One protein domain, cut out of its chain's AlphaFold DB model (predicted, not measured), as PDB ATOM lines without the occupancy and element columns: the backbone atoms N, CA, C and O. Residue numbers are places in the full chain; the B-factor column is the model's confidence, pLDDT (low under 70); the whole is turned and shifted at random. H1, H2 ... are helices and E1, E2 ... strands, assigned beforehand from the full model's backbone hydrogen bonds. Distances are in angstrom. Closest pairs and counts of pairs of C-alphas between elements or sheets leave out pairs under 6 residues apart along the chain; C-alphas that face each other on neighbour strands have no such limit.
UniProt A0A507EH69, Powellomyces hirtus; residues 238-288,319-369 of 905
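This is residues 238 to 288 and 319 to 369 of the 905 residues of a protein of Powellomyces hirtus (UniProt A0A507EH69). A long hairpin of two strands, E3 and E4, with the short strand E2 beside the last residues of E4, makes a narrow sheet; H1 packs on it, chiefly by E4. Toward the end of E4 that E2 pairs with lie three short helices, loosely placed: H2 grazes the sheet, H3 is near H2 and off the sheet, and H4 follows E4, while at the other end of the sheet residues 240 to 241 pair with E3. The 102 printed residues hold four named helices and four named strands, in the order E1 H1 E2 H2 H3 E3 E4 H4; the sheet order is E2 E4 E3, mixed, and the class is mixed, helices and strands. The whole is only just compact, close to loose, with a radius of gyration of the C-alphas of 15.0 A and spans of 42 by 31 by 24 A.

E1 is residues 248 to 250, with C-alpha 248 at (-6.916, 138.881, 39.159), 6.6 A long. H1 is residues 263 to 272, 14.1 A. E2 is residues 274 to 276, 6.7 A, and H2 is residues 277 to 284, 10.2 A. H3 is residues 323 to 330, 10.7 A. E3 is residues 339 to 347, 22.6 A, beginning at C-alpha 339 (11.755, 136.057, 57.941); it bends by 58 degrees at residue 343. E4 is residues 354 to 362, 25.8 A. H4 is residues 365 to 369, 6.1 A, ending at C-alpha 369 (19.891, 152.081, 54.558).

E3 and E4 form a hairpin, antiparallel at 152 degrees, with N 341 and O 359 2.9 A apart and N 355 and O 346 2.8 A apart. E2 is parallel to E4, with N 275 and O 360 3.0 A apart. H1 is on the sheet at a height of 5.1 A, only just over none of its strands; its closest C-alphas to E4 are Thr 270 and Leu 359, 5.0 A. E1 pairs with no named strand; its closest C-alpha pair with H1 is Tyr 249 and Val 263, 7.0 A. H2 only grazes the sheet with residues 277 to 280. H2 and H3 are close but not clearly touching, Leu 281 and Val 325 having C-alphas 7.8 A apart, at a shallow tilt of 25 degrees, opposite ways. H4 is apart from H1, H2 and H3. In H1, H2, H3 and H4 every O i to N i+4 pair is within hydrogen-bond range.

The two C-alphas farthest apart are those of Arg 352 and Ser 369, 43.9 A. Residues 289 to 318 are not printed; C-alphas 288 and 319 are 12.0 A apart across the cut. The link from E1 to H1, 12 residues, is long. The mean pLDDT of the printed part is 76.4, and 22 residues are under 70, among them 349 to 355 and 365 to 369.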
ATOM      1  N   LEU A 238      -6.735 126.525  60.231       47.75
ATOM      2  CA  LEU A 238      -7.091 127.808  59.626       47.75
ATOM      3  C   LEU A 238      -6.679 127.825  58.147       47.75
ATOM      4  O   LEU A 238      -5.652 127.261  57.760       47.75
ATOM      5  N   VAL A 239      -7.516 128.449  57.316       51.81
ATOM      6  CA  VAL A 239      -7.327 128.519  55.865       51.81
ATOM      7  C   VAL A 239      -7.653 129.925  55.375       51.81
ATOM      8  O   VAL A 239      -8.794 130.370  55.465       51.81
ATOM      9  N   PHE A 240      -6.662 130.612  54.813       60.38
ATOM     10  CA  PHE A 240      -6.809 131.974  54.304       60.38
ATOM     11  C   PHE A 240      -7.446 131.998  52.909       60.38
ATOM     12  O   PHE A 240      -6.873 131.446  51.969       60.38
ATOM     13  N   GLN A 241      -8.590 132.655  52.715       64.94
ATOM     14  CA  GLN A 241      -9.164 132.798  51.374       64.94
ATOM     15  C   GLN A 241      -8.430 133.886  50.574       64.94
ATOM     16  O   GLN A 241      -8.497 135.065  50.907       64.94
ATOM     17  N   VAL A 242      -7.778 133.506  49.470       73.44
ATOM     18  CA  VAL A 242      -7.177 134.476  48.540       73.44
ATOM     19  C   VAL A 242      -8.287 135.288  47.879       73.44
ATOM     20  O   VAL A 242      -9.164 134.730  47.216       73.44
ATOM     21  N   LEU A 243      -8.245 136.610  48.034       72.00
ATOM     22  CA  LEU A 243      -9.223 137.509  47.430       72.00
ATOM     23  C   LEU A 243      -8.984 137.645  45.917       72.00
ATOM     24  O   LEU A 243      -7.849 137.774  45.450       72.00
ATOM     25  N   GLN A 244     -10.075 137.641  45.152       72.06
ATOM     26  CA  GLN A 244     -10.073 137.839  43.705       72.06
ATOM     27  C   GLN A 244     -10.839 139.115  43.357       72.06
ATOM     28  O   GLN A 244     -11.988 139.285  43.759       72.06
ATOM     29  N   ASN A 245     -10.207 139.986  42.573       64.06
ATOM     30  CA  ASN A 245     -10.798 141.211  42.052       64.06
ATOM     31  C   ASN A 245     -10.889 141.103  40.522       64.06
ATOM     32  O   ASN A 245      -9.880 141.151  39.813       64.06
ATOM     33  N   GLY A 246     -12.098 140.874  40.003       69.94
ATOM     34  CA  GLY A 246     -12.305 140.561  38.586       69.94
ATOM     35  C   GLY A 246     -11.490 139.326  38.152       69.94
ATOM     36  O   GLY A 246     -11.615 138.272  38.776       69.94
ATOM     37  N   PRO A 247     -10.651 139.403  37.102       71.00
ATOM     38  CA  PRO A 247      -9.831 138.281  36.640       71.00
ATOM     39  C   PRO A 247      -8.478 138.137  37.372       71.00
ATOM     40  O   PRO A 247      -7.634 137.377  36.902       71.00
ATOM     41  N   ARG A 248      -8.220 138.878  38.464       74.06
ATOM     42  CA  ARG A 248      -6.916 138.881  39.159       74.06
ATOM     43  C   ARG A 248      -7.008 138.444  40.620       74.06
ATOM     44  O   ARG A 248      -7.966 138.771  41.314       74.06
ATOM     45  N   TYR A 249      -5.978 137.743  41.083       81.12
ATOM     46  CA  TYR A 249      -5.773 137.336  42.475       81.12
ATOM     47  C   TYR A 249      -4.916 138.383  43.193       81.12
ATOM     48  O   TYR A 249      -3.878 138.775  42.661       81.12
ATOM     49  N   LYS A 250      -5.317 138.811  44.387       80.50
ATOM     50  CA  LYS A 250      -4.536 139.735  45.224       80.50
ATOM     51  C   LYS A 250      -3.386 139.019  45.935       80.50
ATOM     52  O   LYS A 250      -3.449 137.804  46.139       80.50
ATOM     53  N   CYS A 251      -2.361 139.763  46.353       83.50
ATOM     54  CA  CYS A 251      -1.414 139.268  47.353       83.50
ATOM     55  C   CYS A 251      -2.126 138.930  48.683       83.50
ATOM     56  O   CYS A 251      -3.176 139.484  49.004       83.50
ATOM     57  N   VAL A 252      -1.548 137.997  49.445       78.25
ATOM     58  CA  VAL A 252      -2.014 137.586  50.784       78.25
ATOM     59  C   VAL A 252      -1.609 138.602  51.863       78.25
ATOM     60  O   VAL A 252      -2.278 138.707  52.887       78.25
ATOM     61  N   ILE A 253      -0.533 139.362  51.636       80.50
ATOM     62  CA  ILE A 253      -0.055 140.410  52.544       80.50
ATOM     63  C   ILE A 253      -0.925 141.671  52.367       80.50
ATOM     64  O   ILE A 253      -0.911 142.235  51.270       80.50
ATOM     65  N   PRO A 254      -1.649 142.154  53.401       70.88
ATOM     66  CA  PRO A 254      -2.628 143.244  53.258       70.88
ATOM     67  C   PRO A 254      -2.054 144.579  52.770       70.88
ATOM     68  O   PRO A 254      -2.758 145.353  52.127       70.88
ATOM     69  N   THR A 255      -0.776 144.844  53.044       74.62
ATOM     70  CA  THR A 255      -0.061 146.055  52.608       74.62
ATOM     71  C   THR A 255       0.469 145.961  51.173       74.62
ATOM     72  O   THR A 255       0.931 146.955  50.615       74.62
ATOM     73  N   CYS A 256       0.384 144.793  50.525       81.00
ATOM     74  CA  CYS A 256       0.887 144.599  49.172       81.00
ATOM     75  C   CYS A 256      -0.194 144.842  48.105       81.00
ATOM     76  O   CYS A 256      -1.107 144.040  47.909       81.00
ATOM     77  N   SER A 257      -0.038 145.914  47.330       79.12
ATOM     78  CA  SER A 257      -0.956 146.321  46.253       79.12
ATOM     79  C   SER A 257      -0.820 145.528  44.938       79.12
ATOM     80  O   SER A 257      -1.381 145.931  43.916       79.12
ATOM     81  N   LYS A 258      -0.075 144.411  44.920       81.19
ATOM     82  CA  LYS A 258       0.210 143.636  43.697       81.19
ATOM     83  C   LYS A 258      -0.879 142.587  43.412       81.19
ATOM     84  O   LYS A 258      -1.169 141.728  44.243       81.19
ATOM     85  N   ASP A 259      -1.422 142.645  42.193       84.06
ATOM     86  CA  ASP A 259      -2.498 141.785  41.677       84.06
ATOM     87  C   ASP A 259      -2.002 140.914  40.498       84.06
ATOM     88  O   ASP A 259      -1.371 141.411  39.561       84.06
ATOM     89  N   PHE A 260      -2.354 139.625  40.486       86.56
ATOM     90  CA  PHE A 260      -1.804 138.602  39.583       86.56
ATOM     91  C   PHE A 260      -2.859 137.985  38.662       86.56
ATOM     92  O   PHE A 260      -3.938 137.601  39.103       86.56
ATOM     93  N   LEU A 261      -2.529 137.808  37.378       77.88
ATOM     94  CA  LEU A 261      -3.417 137.176  36.384       77.88
ATOM     95  C   LEU A 261      -3.618 135.665  36.601       77.88
ATOM     96  O   LEU A 261      -4.536 135.080  36.032       77.88
ATOM     97  N   ASN A 262      -2.757 135.009  37.384       81.06
ATOM     98  CA  ASN A 262      -2.892 133.595  37.718       81.06
ATOM     99  C   ASN A 262      -2.240 133.256  39.072       81.06
ATOM    100  O   ASN A 262      -1.420 134.003  39.606       81.06
ATOM    101  N   VAL A 263      -2.597 132.081  39.594       75.81
ATOM    102  CA  VAL A 263      -2.124 131.538  40.879       75.81
ATOM    103  C   VAL A 263      -0.605 131.327  40.920       75.81
ATOM    104  O   VAL A 263      -0.002 131.465  41.981       75.81
ATOM    105  N   GLN A 264       0.031 130.992  39.794       78.12
ATOM    106  CA  GLN A 264       1.478 130.759  39.747       78.12
ATOM    107  C   GLN A 264       2.256 132.066  39.941       78.12
ATOM    108  O   GLN A 264       3.206 132.082  40.713       78.12
ATOM    109  N   GLY A 265       1.801 133.168  39.334       82.31
ATOM    110  CA  GLY A 265       2.352 134.505  39.568       82.31
ATOM    111  C   GLY A 265       2.201 134.954  41.022       82.31
ATOM    112  O   GLY A 265       3.157 135.471  41.592       82.31
ATOM    113  N   LEU A 266       1.051 134.676  41.648       81.56
ATOM    114  CA  LEU A 266       0.837 134.940  43.074       81.56
ATOM    115  C   LEU A 266       1.797 134.129  43.964       81.56
ATOM    116  O   LEU A 266       2.450 134.704  44.827       81.56
ATOM    117  N   ARG A 267       1.920 132.810  43.749       79.62
ATOM    118  CA  ARG A 267       2.851 131.957  44.517       79.62
ATOM    119  C   ARG A 267       4.315 132.347  44.309       79.62
ATOM    120  O   ARG A 267       5.087 132.340  45.262       79.62
ATOM    121  N   TYR A 268       4.694 132.679  43.074       81.50
ATOM    122  CA  TYR A 268       6.034 133.173  42.765       81.50
ATOM    123  C   TYR A 268       6.306 134.467  43.533       81.50
ATOM    124  O   TYR A 268       7.312 134.561  44.226       81.50
ATOM    125  N   HIS A 269       5.369 135.416  43.498       85.06
ATOM    126  CA  HIS A 269       5.467 136.653  44.259       85.06
ATOM    127  C   HIS A 269       5.607 136.407  45.767       85.06
ATOM    128  O   HIS A 269       6.587 136.867  46.335       85.06
ATOM    129  N   THR A 270       4.710 135.667  46.424       80.75
ATOM    130  CA  THR A 270       4.789 135.522  47.890       80.75
ATOM    131  C   THR A 270       6.065 134.826  48.372       80.75
ATOM    132  O   THR A 270       6.575 135.181  49.432       80.75
ATOM    133  N   GLY A 271       6.593 133.880  47.587       79.06
ATOM    134  CA  GLY A 271       7.809 133.127  47.909       79.06
ATOM    135  C   GLY A 271       9.135 133.736  47.429       79.06
ATOM    136  O   GLY A 271      10.173 133.174  47.746       79.06
ATOM    137  N   HIS A 272       9.127 134.836  46.660       79.44
ATOM    138  CA  HIS A 272      10.356 135.482  46.144       79.44
ATOM    139  C   HIS A 272      10.386 137.009  46.335       79.44
ATOM    140  O   HIS A 272      11.417 137.637  46.112       79.44
ATOM    141  N   HIS A 273       9.270 137.634  46.715       83.25
ATOM    142  CA  HIS A 273       9.192 139.064  46.989       83.25
ATOM    143  C   HIS A 273       9.199 139.306  48.493       83.25
ATOM    144  O   HIS A 273       8.265 138.925  49.198       83.25
ATOM    145  N   VAL A 274      10.226 140.001  48.961       86.19
ATOM    146  CA  VAL A 274      10.351 140.447  50.346       86.19
ATOM    147  C   VAL A 274       9.337 141.569  50.611       86.19
ATOM    148  O   VAL A 274       9.261 142.538  49.856       86.19
ATOM    149  N   HIS A 275       8.510 141.418  51.643       86.75
ATOM    150  CA  HIS A 275       7.551 142.434  52.094       86.75
ATOM    151  C   HIS A 275       8.132 143.223  53.268       86.75
ATOM    152  O   HIS A 275       8.846 142.651  54.083       86.75
ATOM    153  N   ASP A 276       7.831 144.515  53.369       86.31
ATOM    154  CA  ASP A 276       8.384 145.364  54.427       86.31
ATOM    155  C   ASP A 276       7.763 145.024  55.797       86.31
ATOM    156  O   ASP A 276       6.536 144.973  55.941       86.31
ATOM    157  N   ALA A 277       8.604 144.765  56.801       85.94
ATOM    158  CA  ALA A 277       8.154 144.493  58.162       85.94
ATOM    159  C   ALA A 277       7.485 145.704  58.823       85.94
ATOM    160  O   ALA A 277       6.555 145.504  59.601       85.94
ATOM    161  N   ILE A 278       7.909 146.940  58.528       85.12
ATOM    162  CA  ILE A 278       7.364 148.144  59.176       85.12
ATOM    163  C   ILE A 278       5.910 148.360  58.746       85.12
ATOM    164  O   ILE A 278       5.027 148.432  59.603       85.12
ATOM    165  N   ASP A 279       5.637 148.325  57.437       82.00
ATOM    166  CA  ASP A 279       4.274 148.378  56.885       82.00
ATOM    167  C   ASP A 279       3.370 147.305  57.524       82.00
ATOM    168  O   ASP A 279       2.228 147.557  57.925       82.00
ATOM    169  N   LEU A 280       3.888 146.078  57.630       82.69
ATOM    170  CA  LEU A 280       3.141 144.926  58.123       82.69
ATOM    171  C   LEU A 280       2.865 144.989  59.635       82.69
ATOM    172  O   LEU A 280       1.769 144.627  60.076       82.69
ATOM    173  N   LEU A 281       3.827 145.463  60.427       84.44
ATOM    174  CA  LEU A 281       3.673 145.663  61.867       84.44
ATOM    175  C   LEU A 281       2.733 146.837  62.170       84.44
ATOM    176  O   LEU A 281       1.901 146.703  63.066       84.44
ATOM    177  N   ALA A 282       2.761 147.917  61.382       81.25
ATOM    178  CA  ALA A 282       1.808 149.025  61.502       81.25
ATOM    179  C   ALA A 282       0.362 148.575  61.225       81.25
ATOM    180  O   ALA A 282      -0.566 148.976  61.928       81.25
ATOM    181  N   TRP A 283       0.160 147.665  60.264       81.94
ATOM    182  CA  TRP A 283      -1.143 147.034  60.042       81.94
ATOM    183  C   TRP A 283      -1.563 146.104  61.199       81.94
ATOM    184  O   TRP A 283      -2.726 146.128  61.618       81.94
ATOM    185  N   ALA A 284      -0.650 145.279  61.726       77.56
ATOM    186  CA  ALA A 284      -0.952 144.238  62.718       77.56
ATOM    187  C   ALA A 284      -1.065 144.741  64.176       77.56
ATOM    188  O   ALA A 284      -1.820 144.164  64.972       77.56
ATOM    189  N   TYR A 285      -0.326 145.799  64.520       82.12
ATOM    190  CA  TYR A 285      -0.152 146.341  65.872       82.12
ATOM    191  C   TYR A 285      -0.089 147.888  65.888       82.12
ATOM    192  O   TYR A 285       0.931 148.456  66.285       82.12
ATOM    193  N   PRO A 286      -1.155 148.603  65.478       79.94
ATOM    194  CA  PRO A 286      -1.201 150.060  65.586       79.94
ATOM    195  C   PRO A 286      -1.349 150.528  67.048       79.94
ATOM    196  O   PRO A 286      -2.106 149.922  67.814       79.94
ATOM    197  N   LYS A 287      -0.701 151.646  67.417       77.12
ATOM    198  CA  LYS A 287      -0.859 152.317  68.726       77.12
ATOM    199  C   LYS A 287      -2.346 152.580  69.023       77.12
ATOM    200  O   LYS A 287      -3.088 153.037  68.151       77.12
ATOM    201  N   MET A 288      -2.790 152.357  70.267       53.62
ATOM    202  CA  MET A 288      -4.218 152.442  70.645       53.62
ATOM    203  C   MET A 288      -4.894 153.788  70.321       53.62
ATOM    204  O   MET A 288      -6.085 153.807  70.014       53.62
ATOM    205  N   ASP A 319       6.124 155.227  63.461       77.12
ATOM    206  CA  ASP A 319       5.521 155.939  64.586       77.12
ATOM    207  C   ASP A 319       4.041 155.572  64.815       77.12
ATOM    208  O   ASP A 319       3.433 155.971  65.811       77.12
ATOM    209  N   LEU A 320       3.452 154.757  63.934       78.19
ATOM    210  CA  LEU A 320       2.115 154.184  64.105       78.19
ATOM    211  C   LEU A 320       2.133 152.844  64.864       78.19
ATOM    212  O   LEU A 320       1.077 152.404  65.316       78.19
ATOM    213  N   ILE A 321       3.300 152.205  65.022       83.75
ATOM    214  CA  ILE A 321       3.467 150.867  65.615       83.75
ATOM    215  C   ILE A 321       3.491 150.943  67.148       83.75
ATOM    216  O   ILE A 321       4.099 151.840  67.728       83.75
ATOM    217  N   ASP A 322       2.841 149.989  67.815       84.38
ATOM    218  CA  ASP A 322       2.884 149.818  69.271       84.38
ATOM    219  C   ASP A 322       4.332 149.815  69.822       84.38
ATOM    220  O   ASP A 322       5.231 149.196  69.241       84.38
ATOM    221  N   SER A 323       4.564 150.525  70.935       78.56
ATOM    222  CA  SER A 323       5.904 150.794  71.483       78.56
ATOM    223  C   SER A 323       6.699 149.532  71.787       78.56
ATOM    224  O   SER A 323       7.917 149.504  71.603       78.56
ATOM    225  N   ASP A 324       6.014 148.486  72.230       80.00
ATOM    226  CA  ASP A 324       6.647 147.263  72.708       80.00
ATOM    227  C   ASP A 324       6.981 146.353  71.514       80.00
ATOM    228  O   ASP A 324       7.972 145.620  71.517       80.00
ATOM    229  N   VAL A 325       6.193 146.466  70.440       83.69
ATOM    230  CA  VAL A 325       6.388 145.759  69.169       83.69
ATOM    231  C   VAL A 325       7.534 146.372  68.365       83.69
ATOM    232  O   VAL A 325       8.343 145.628  67.811       83.69
ATOM    233  N   ILE A 326       7.652 147.706  68.325       85.12
ATOM    234  CA  ILE A 326       8.764 148.352  67.614       85.12
ATOM    235  C   ILE A 326      10.099 148.181  68.355       85.12
ATOM    236  O   ILE A 326      11.111 147.910  67.713       85.12
ATOM    237  N   GLN A 327      10.100 148.185  69.696       81.50
ATOM    238  CA  GLN A 327      11.280 147.792  70.478       81.50
ATOM    239  C   GLN A 327      11.695 146.338  70.213       81.50
ATOM    240  O   GLN A 327      12.887 146.062  70.089       81.50
ATOM    241  N   LEU A 328      10.737 145.410  70.090       83.44
ATOM    242  CA  LEU A 328      11.038 144.018  69.747       83.44
ATOM    243  C   LEU A 328      11.635 143.896  68.335       83.44
ATOM    244  O   LEU A 328      12.578 143.132  68.148       83.44
ATOM    245  N   TYR A 329      11.128 144.664  67.363       85.75
ATOM    246  CA  TYR A 329      11.704 144.756  66.018       85.75
ATOM    247  C   TYR A 329      13.140 145.301  66.046       85.75
ATOM    248  O   TYR A 329      14.025 144.703  65.436       85.75
ATOM    249  N   ASP A 330      13.413 146.374  66.789       83.06
ATOM    250  CA  ASP A 330      14.764 146.940  66.882       83.06
ATOM    251  C   ASP A 330      15.752 145.971  67.559       83.06
ATOM    252  O   ASP A 330      16.894 145.852  67.119       83.06
ATOM    253  N   GLN A 331      15.294 145.207  68.559       81.56
ATOM    254  CA  GLN A 331      16.068 144.149  69.227       81.56
ATOM    255  C   GLN A 331      16.355 142.923  68.341       81.56
ATOM    256  O   GLN A 331      17.196 142.098  68.706       81.56
ATOM    257  N   THR A 332      15.701 142.776  67.182       81.56
ATOM    258  CA  THR A 332      16.107 141.756  66.204       81.56
ATOM    259  C   THR A 332      17.455 142.110  65.577       81.56
ATOM    260  O   THR A 332      17.720 143.272  65.263       81.56
ATOM    261  N   ALA A 333      18.308 141.108  65.363       78.19
ATOM    262  CA  ALA A 333      19.557 141.281  64.628       78.19
ATOM    263  C   ALA A 333      19.296 141.317  63.111       78.19
ATOM    264  O   ALA A 333      18.479 140.553  62.596       78.19
ATOM    265  N   PHE A 334      20.002 142.185  62.381       76.94
ATOM    266  CA  PHE A 334      19.782 142.389  60.942       76.94
ATOM    267  C   PHE A 334      20.014 141.118  60.113       76.94
ATOM    268  O   PHE A 334      19.205 140.790  59.249       76.94
ATOM    269  N   HIS A 335      21.044 140.336  60.457       74.88
ATOM    270  CA  HIS A 335      21.365 139.055  59.811       74.88
ATOM    271  C   HIS A 335      20.274 137.976  59.939       74.88
ATOM    272  O   HIS A 335      20.383 136.921  59.315       74.88
ATOM    273  N   SER A 336      19.257 138.192  60.777       76.50
ATOM    274  CA  SER A 336      18.139 137.263  60.963       76.50
ATOM    275  C   SER A 336      16.955 137.558  60.028       76.50
ATOM    276  O   SER A 336      15.969 136.821  60.041       76.50
ATOM    277  N   TRP A 337      17.054 138.598  59.194       82.00
ATOM    278  CA  TRP A 337      16.112 138.908  58.116       82.00
ATOM    279  C   TRP A 337      16.625 138.380  56.757       82.00
ATOM    280  O   TRP A 337      17.836 138.295  56.553       82.00
ATOM    281  N   PRO A 338      15.740 138.057  55.790       83.56
ATOM    282  CA  PRO A 338      14.281 138.070  55.880       83.56
ATOM    283  C   PRO A 338      13.709 136.869  56.654       83.56
ATOM    284  O   PRO A 338      14.222 135.755  56.590       83.56
ATOM    285  N   ILE A 339      12.584 137.097  57.330       83.19
ATOM    286  CA  ILE A 339      11.755 136.057  57.941       83.19
ATOM    287  C   ILE A 339      10.966 135.342  56.840       83.19
ATOM    288  O   ILE A 339      10.164 135.963  56.134       83.19
ATOM    289  N   THR A 340      11.131 134.023  56.752       81.00
ATOM    290  CA  THR A 340      10.239 133.148  55.980       81.00
ATOM    291  C   THR A 340       9.139 132.604  56.890       81.00
ATOM    292  O   THR A 340       9.415 131.971  57.908       81.00
ATOM    293  N   MET A 341       7.877 132.815  56.516       77.62
ATOM    294  CA  MET A 341       6.731 132.127  57.113       77.62
ATOM    295  C   MET A 341       6.251 131.025  56.166       77.62
ATOM    296  O   MET A 341       5.561 131.303  55.183       77.62
ATOM    297  N   ASP A 342       6.621 129.782  56.466       73.38
ATOM    298  CA  ASP A 342       6.278 128.596  55.673       73.38
ATOM    299  C   ASP A 342       4.929 127.951  56.050       73.38
ATOM    300  O   ASP A 342       4.313 128.252  57.078       73.38
ATOM    301  N   ASP A 343       4.469 127.044  55.180       67.56
ATOM    302  CA  ASP A 343       3.261 126.212  55.320       67.56
ATOM    303  C   ASP A 343       1.926 126.953  55.538       67.56
ATOM    304  O   ASP A 343       0.929 126.361  55.973       67.56
ATOM    305  N   TYR A 344       1.841 128.231  55.156       71.19
ATOM    306  CA  TYR A 344       0.598 128.995  55.258       71.19
ATOM    307  C   TYR A 344      -0.464 128.444  54.292       71.19
ATOM    308  O   TYR A 344      -0.291 128.441  53.069       71.19
ATOM    309  N   LYS A 345      -1.577 127.936  54.837       69.38
ATOM    310  CA  LYS A 345      -2.636 127.266  54.065       69.38
ATOM    311  C   LYS A 345      -3.636 128.280  53.520       69.38
ATOM    312  O   LYS A 345      -4.393 128.880  54.277       69.38
ATOM    313  N   SER A 346      -3.696 128.415  52.200       70.62
ATOM    314  CA  SER A 346      -4.631 129.298  51.505       70.62
ATOM    315  C   SER A 346      -5.671 128.534  50.677       70.62
ATOM    316  O   SER A 346      -5.382 127.508  50.056       70.62
ATOM    317  N   LEU A 347      -6.910 129.025  50.655       68.19
ATOM    318  CA  LEU A 347      -7.958 128.588  49.739       68.19
ATOM    319  C   LEU A 347      -7.965 129.516  48.527       68.19
ATOM    320  O   LEU A 347      -8.188 130.721  48.642       68.19
ATOM    321  N   LEU A 348      -7.732 128.939  47.353       74.75
ATOM    322  CA  LEU A 348      -7.792 129.668  46.093       74.75
ATOM    323  C   LEU A 348      -9.242 129.716  45.582       74.75
ATOM    324  O   LEU A 348      -9.909 128.678  45.605       74.75
ATOM    325  N   PRO A 349      -9.722 130.859  45.066       65.00
ATOM    326  CA  PRO A 349     -10.999 130.965  44.367       65.00
ATOM    327  C   PRO A 349     -11.208 129.841  43.341       65.00
ATOM    328  O   PRO A 349     -10.322 129.519  42.552       65.00
ATOM    329  N   GLY A 350     -12.375 129.194  43.396       61.22
ATOM    330  CA  GLY A 350     -12.713 128.035  42.560       61.22
ATOM    331  C   GLY A 350     -12.061 126.700  42.964       61.22
ATOM    332  O   GLY A 350     -12.511 125.651  42.501       61.22
ATOM    333  N   SER A 351     -11.059 126.688  43.850       65.25
ATOM    334  CA  SER A 351     -10.471 125.454  44.384       65.25
ATOM    335  C   SER A 351     -11.302 124.879  45.533       65.25
ATOM    336  O   SER A 351     -11.765 125.600  46.410       65.25
ATOM    337  N   ARG A 352     -11.420 123.545  45.582       53.88
ATOM    338  CA  ARG A 352     -11.913 122.799  46.761       53.88
ATOM    339  C   ARG A 352     -10.783 122.250  47.642       53.88
ATOM    340  O   ARG A 352     -11.043 121.473  48.555       53.88
ATOM    341  N   LYS A 353      -9.528 122.591  47.337       64.19
ATOM    342  CA  LYS A 353      -8.332 122.176  48.086       64.19
ATOM    343  C   LYS A 353      -7.498 123.385  48.488       64.19
ATOM    344  O   LYS A 353      -7.346 124.327  47.704       64.19
ATOM    345  N   THR A 354      -6.927 123.312  49.683       66.88
ATOM    346  CA  THR A 354      -5.943 124.276  50.167       66.88
ATOM    347  C   THR A 354      -4.627 124.145  49.398       66.88
ATOM    348  O   THR A 354      -4.249 123.062  48.952       66.88
ATOM    349  N   SER A 355      -3.938 125.267  49.224       69.94
ATOM    350  CA  SER A 355      -2.537 125.348  48.811       69.94
ATOM    351  C   SER A 355      -1.695 125.726  50.019       69.94
ATOM    352  O   SER A 355      -2.126 126.566  50.798       69.94
ATOM    353  N   THR A 356      -0.495 125.172  50.161       76.69
ATOM    354  CA  THR A 356       0.546 125.810  50.977       76.69
ATOM    355  C   THR A 356       1.199 126.939  50.181       76.69
ATOM    356  O   THR A 356       1.294 126.881  48.948       76.69
ATOM    357  N   MET A 357       1.591 127.995  50.886       73.38
ATOM    358  CA  MET A 357       2.324 129.147  50.374       73.38
ATOM    359  C   MET A 357       3.307 129.612  51.449       73.38
ATOM    360  O   MET A 357       2.939 129.670  52.620       73.38
ATOM    361  N   SER A 358       4.520 129.976  51.042       80.12
ATOM    362  CA  SER A 358       5.470 130.692  51.897       80.12
ATOM    363  C   SER A 358       5.325 132.202  51.688       80.12
ATOM    364  O   SER A 358       4.944 132.647  50.595       80.12
ATOM    365  N   LEU A 359       5.618 132.976  52.732       82.00
ATOM    366  CA  LEU A 359       5.636 134.441  52.734       82.00
ATOM    367  C   LEU A 359       7.032 134.923  53.166       82.00
ATOM    368  O   LEU A 359       7.509 134.502  54.219       82.00
ATOM    369  N   LEU A 360       7.664 135.810  52.392       82.88
ATOM    370  CA  LEU A 360       8.911 136.489  52.779       82.88
ATOM    371  C   LEU A 360       8.639 137.898  53.322       82.88
ATOM    372  O   LEU A 360       7.973 138.701  52.660       82.88
ATOM    373  N   ILE A 361       9.206 138.208  54.490       86.56
ATOM    374  CA  ILE A 361       9.127 139.512  55.168       86.56
ATOM    375  C   ILE A 361      10.556 139.959  55.514       86.56
ATOM    376  O   ILE A 361      11.301 139.197  56.115       86.56
ATOM    377  N   GLY A 362      10.961 141.167  55.135       84.88
ATOM    378  CA  GLY A 362      12.303 141.710  55.364       84.88
ATOM    379  C   GLY A 362      12.311 142.870  56.348       84.88
ATOM    380  O   GLY A 362      11.269 143.457  56.638       84.88
ATOM    381  N   CYS A 363      13.503 143.222  56.824       80.94
ATOM    382  CA  CYS A 363      13.734 144.478  57.525       80.94
ATOM    383  C   CYS A 363      13.260 145.672  56.677       80.94
ATOM    384  O   CYS A 363      13.389 145.664  55.451       80.94
ATOM    385  N   GLY A 364      12.721 146.702  57.328       75.75
ATOM    386  CA  GLY A 364      12.293 147.922  56.646       75.75
ATOM    387  C   GLY A 364      13.463 148.690  56.031       75.75
ATOM    388  O   GLY A 364      14.561 148.725  56.595       75.75
ATOM    389  N   LYS A 365      13.209 149.325  54.881       68.62
ATOM    390  CA  LYS A 365      14.226 149.947  54.001       68.62
ATOM    391  C   LYS A 365      15.112 150.984  54.702       68.62
ATOM    392  O   LYS A 365      16.278 151.154  54.352       68.62
ATOM    393  N   GLU A 366      14.577 151.666  55.708       63.09
ATOM    394  CA  GLU A 366      15.307 152.618  56.557       63.09
ATOM    395  C   GLU A 366      16.446 151.940  57.326       63.09
ATOM    396  O   GLU A 366      17.559 152.463  57.385       63.09
ATOM    397  N   ARG A 367      16.194 150.742  57.872       69.19
ATOM    398  CA  ARG A 367      17.184 149.989  58.647       69.19
ATOM    399  C   ARG A 367      18.296 149.461  57.744       69.19
ATOM    400  O   ARG A 367      19.467 149.653  58.063       69.19
ATOM    401  N   GLU A 368      17.920 148.899  56.597       65.44
ATOM    402  CA  GLU A 368      18.831 148.492  55.518       65.44
ATOM    403  C   GLU A 368      19.727 149.662  55.065       65.44
ATOM    404  O   GLU A 368      20.946 149.521  54.984       65.44
ATOM    405  N   SER A 369      19.148 150.857  54.896       62.72
ATOM    406  CA  SER A 369      19.891 152.081  54.558       62.72
ATOM    407  C   SER A 369      20.853 152.536  55.667       62.72
ATOM    408  O   SER A 369      21.913 153.087  55.373       62.72
TER     409      SER A 369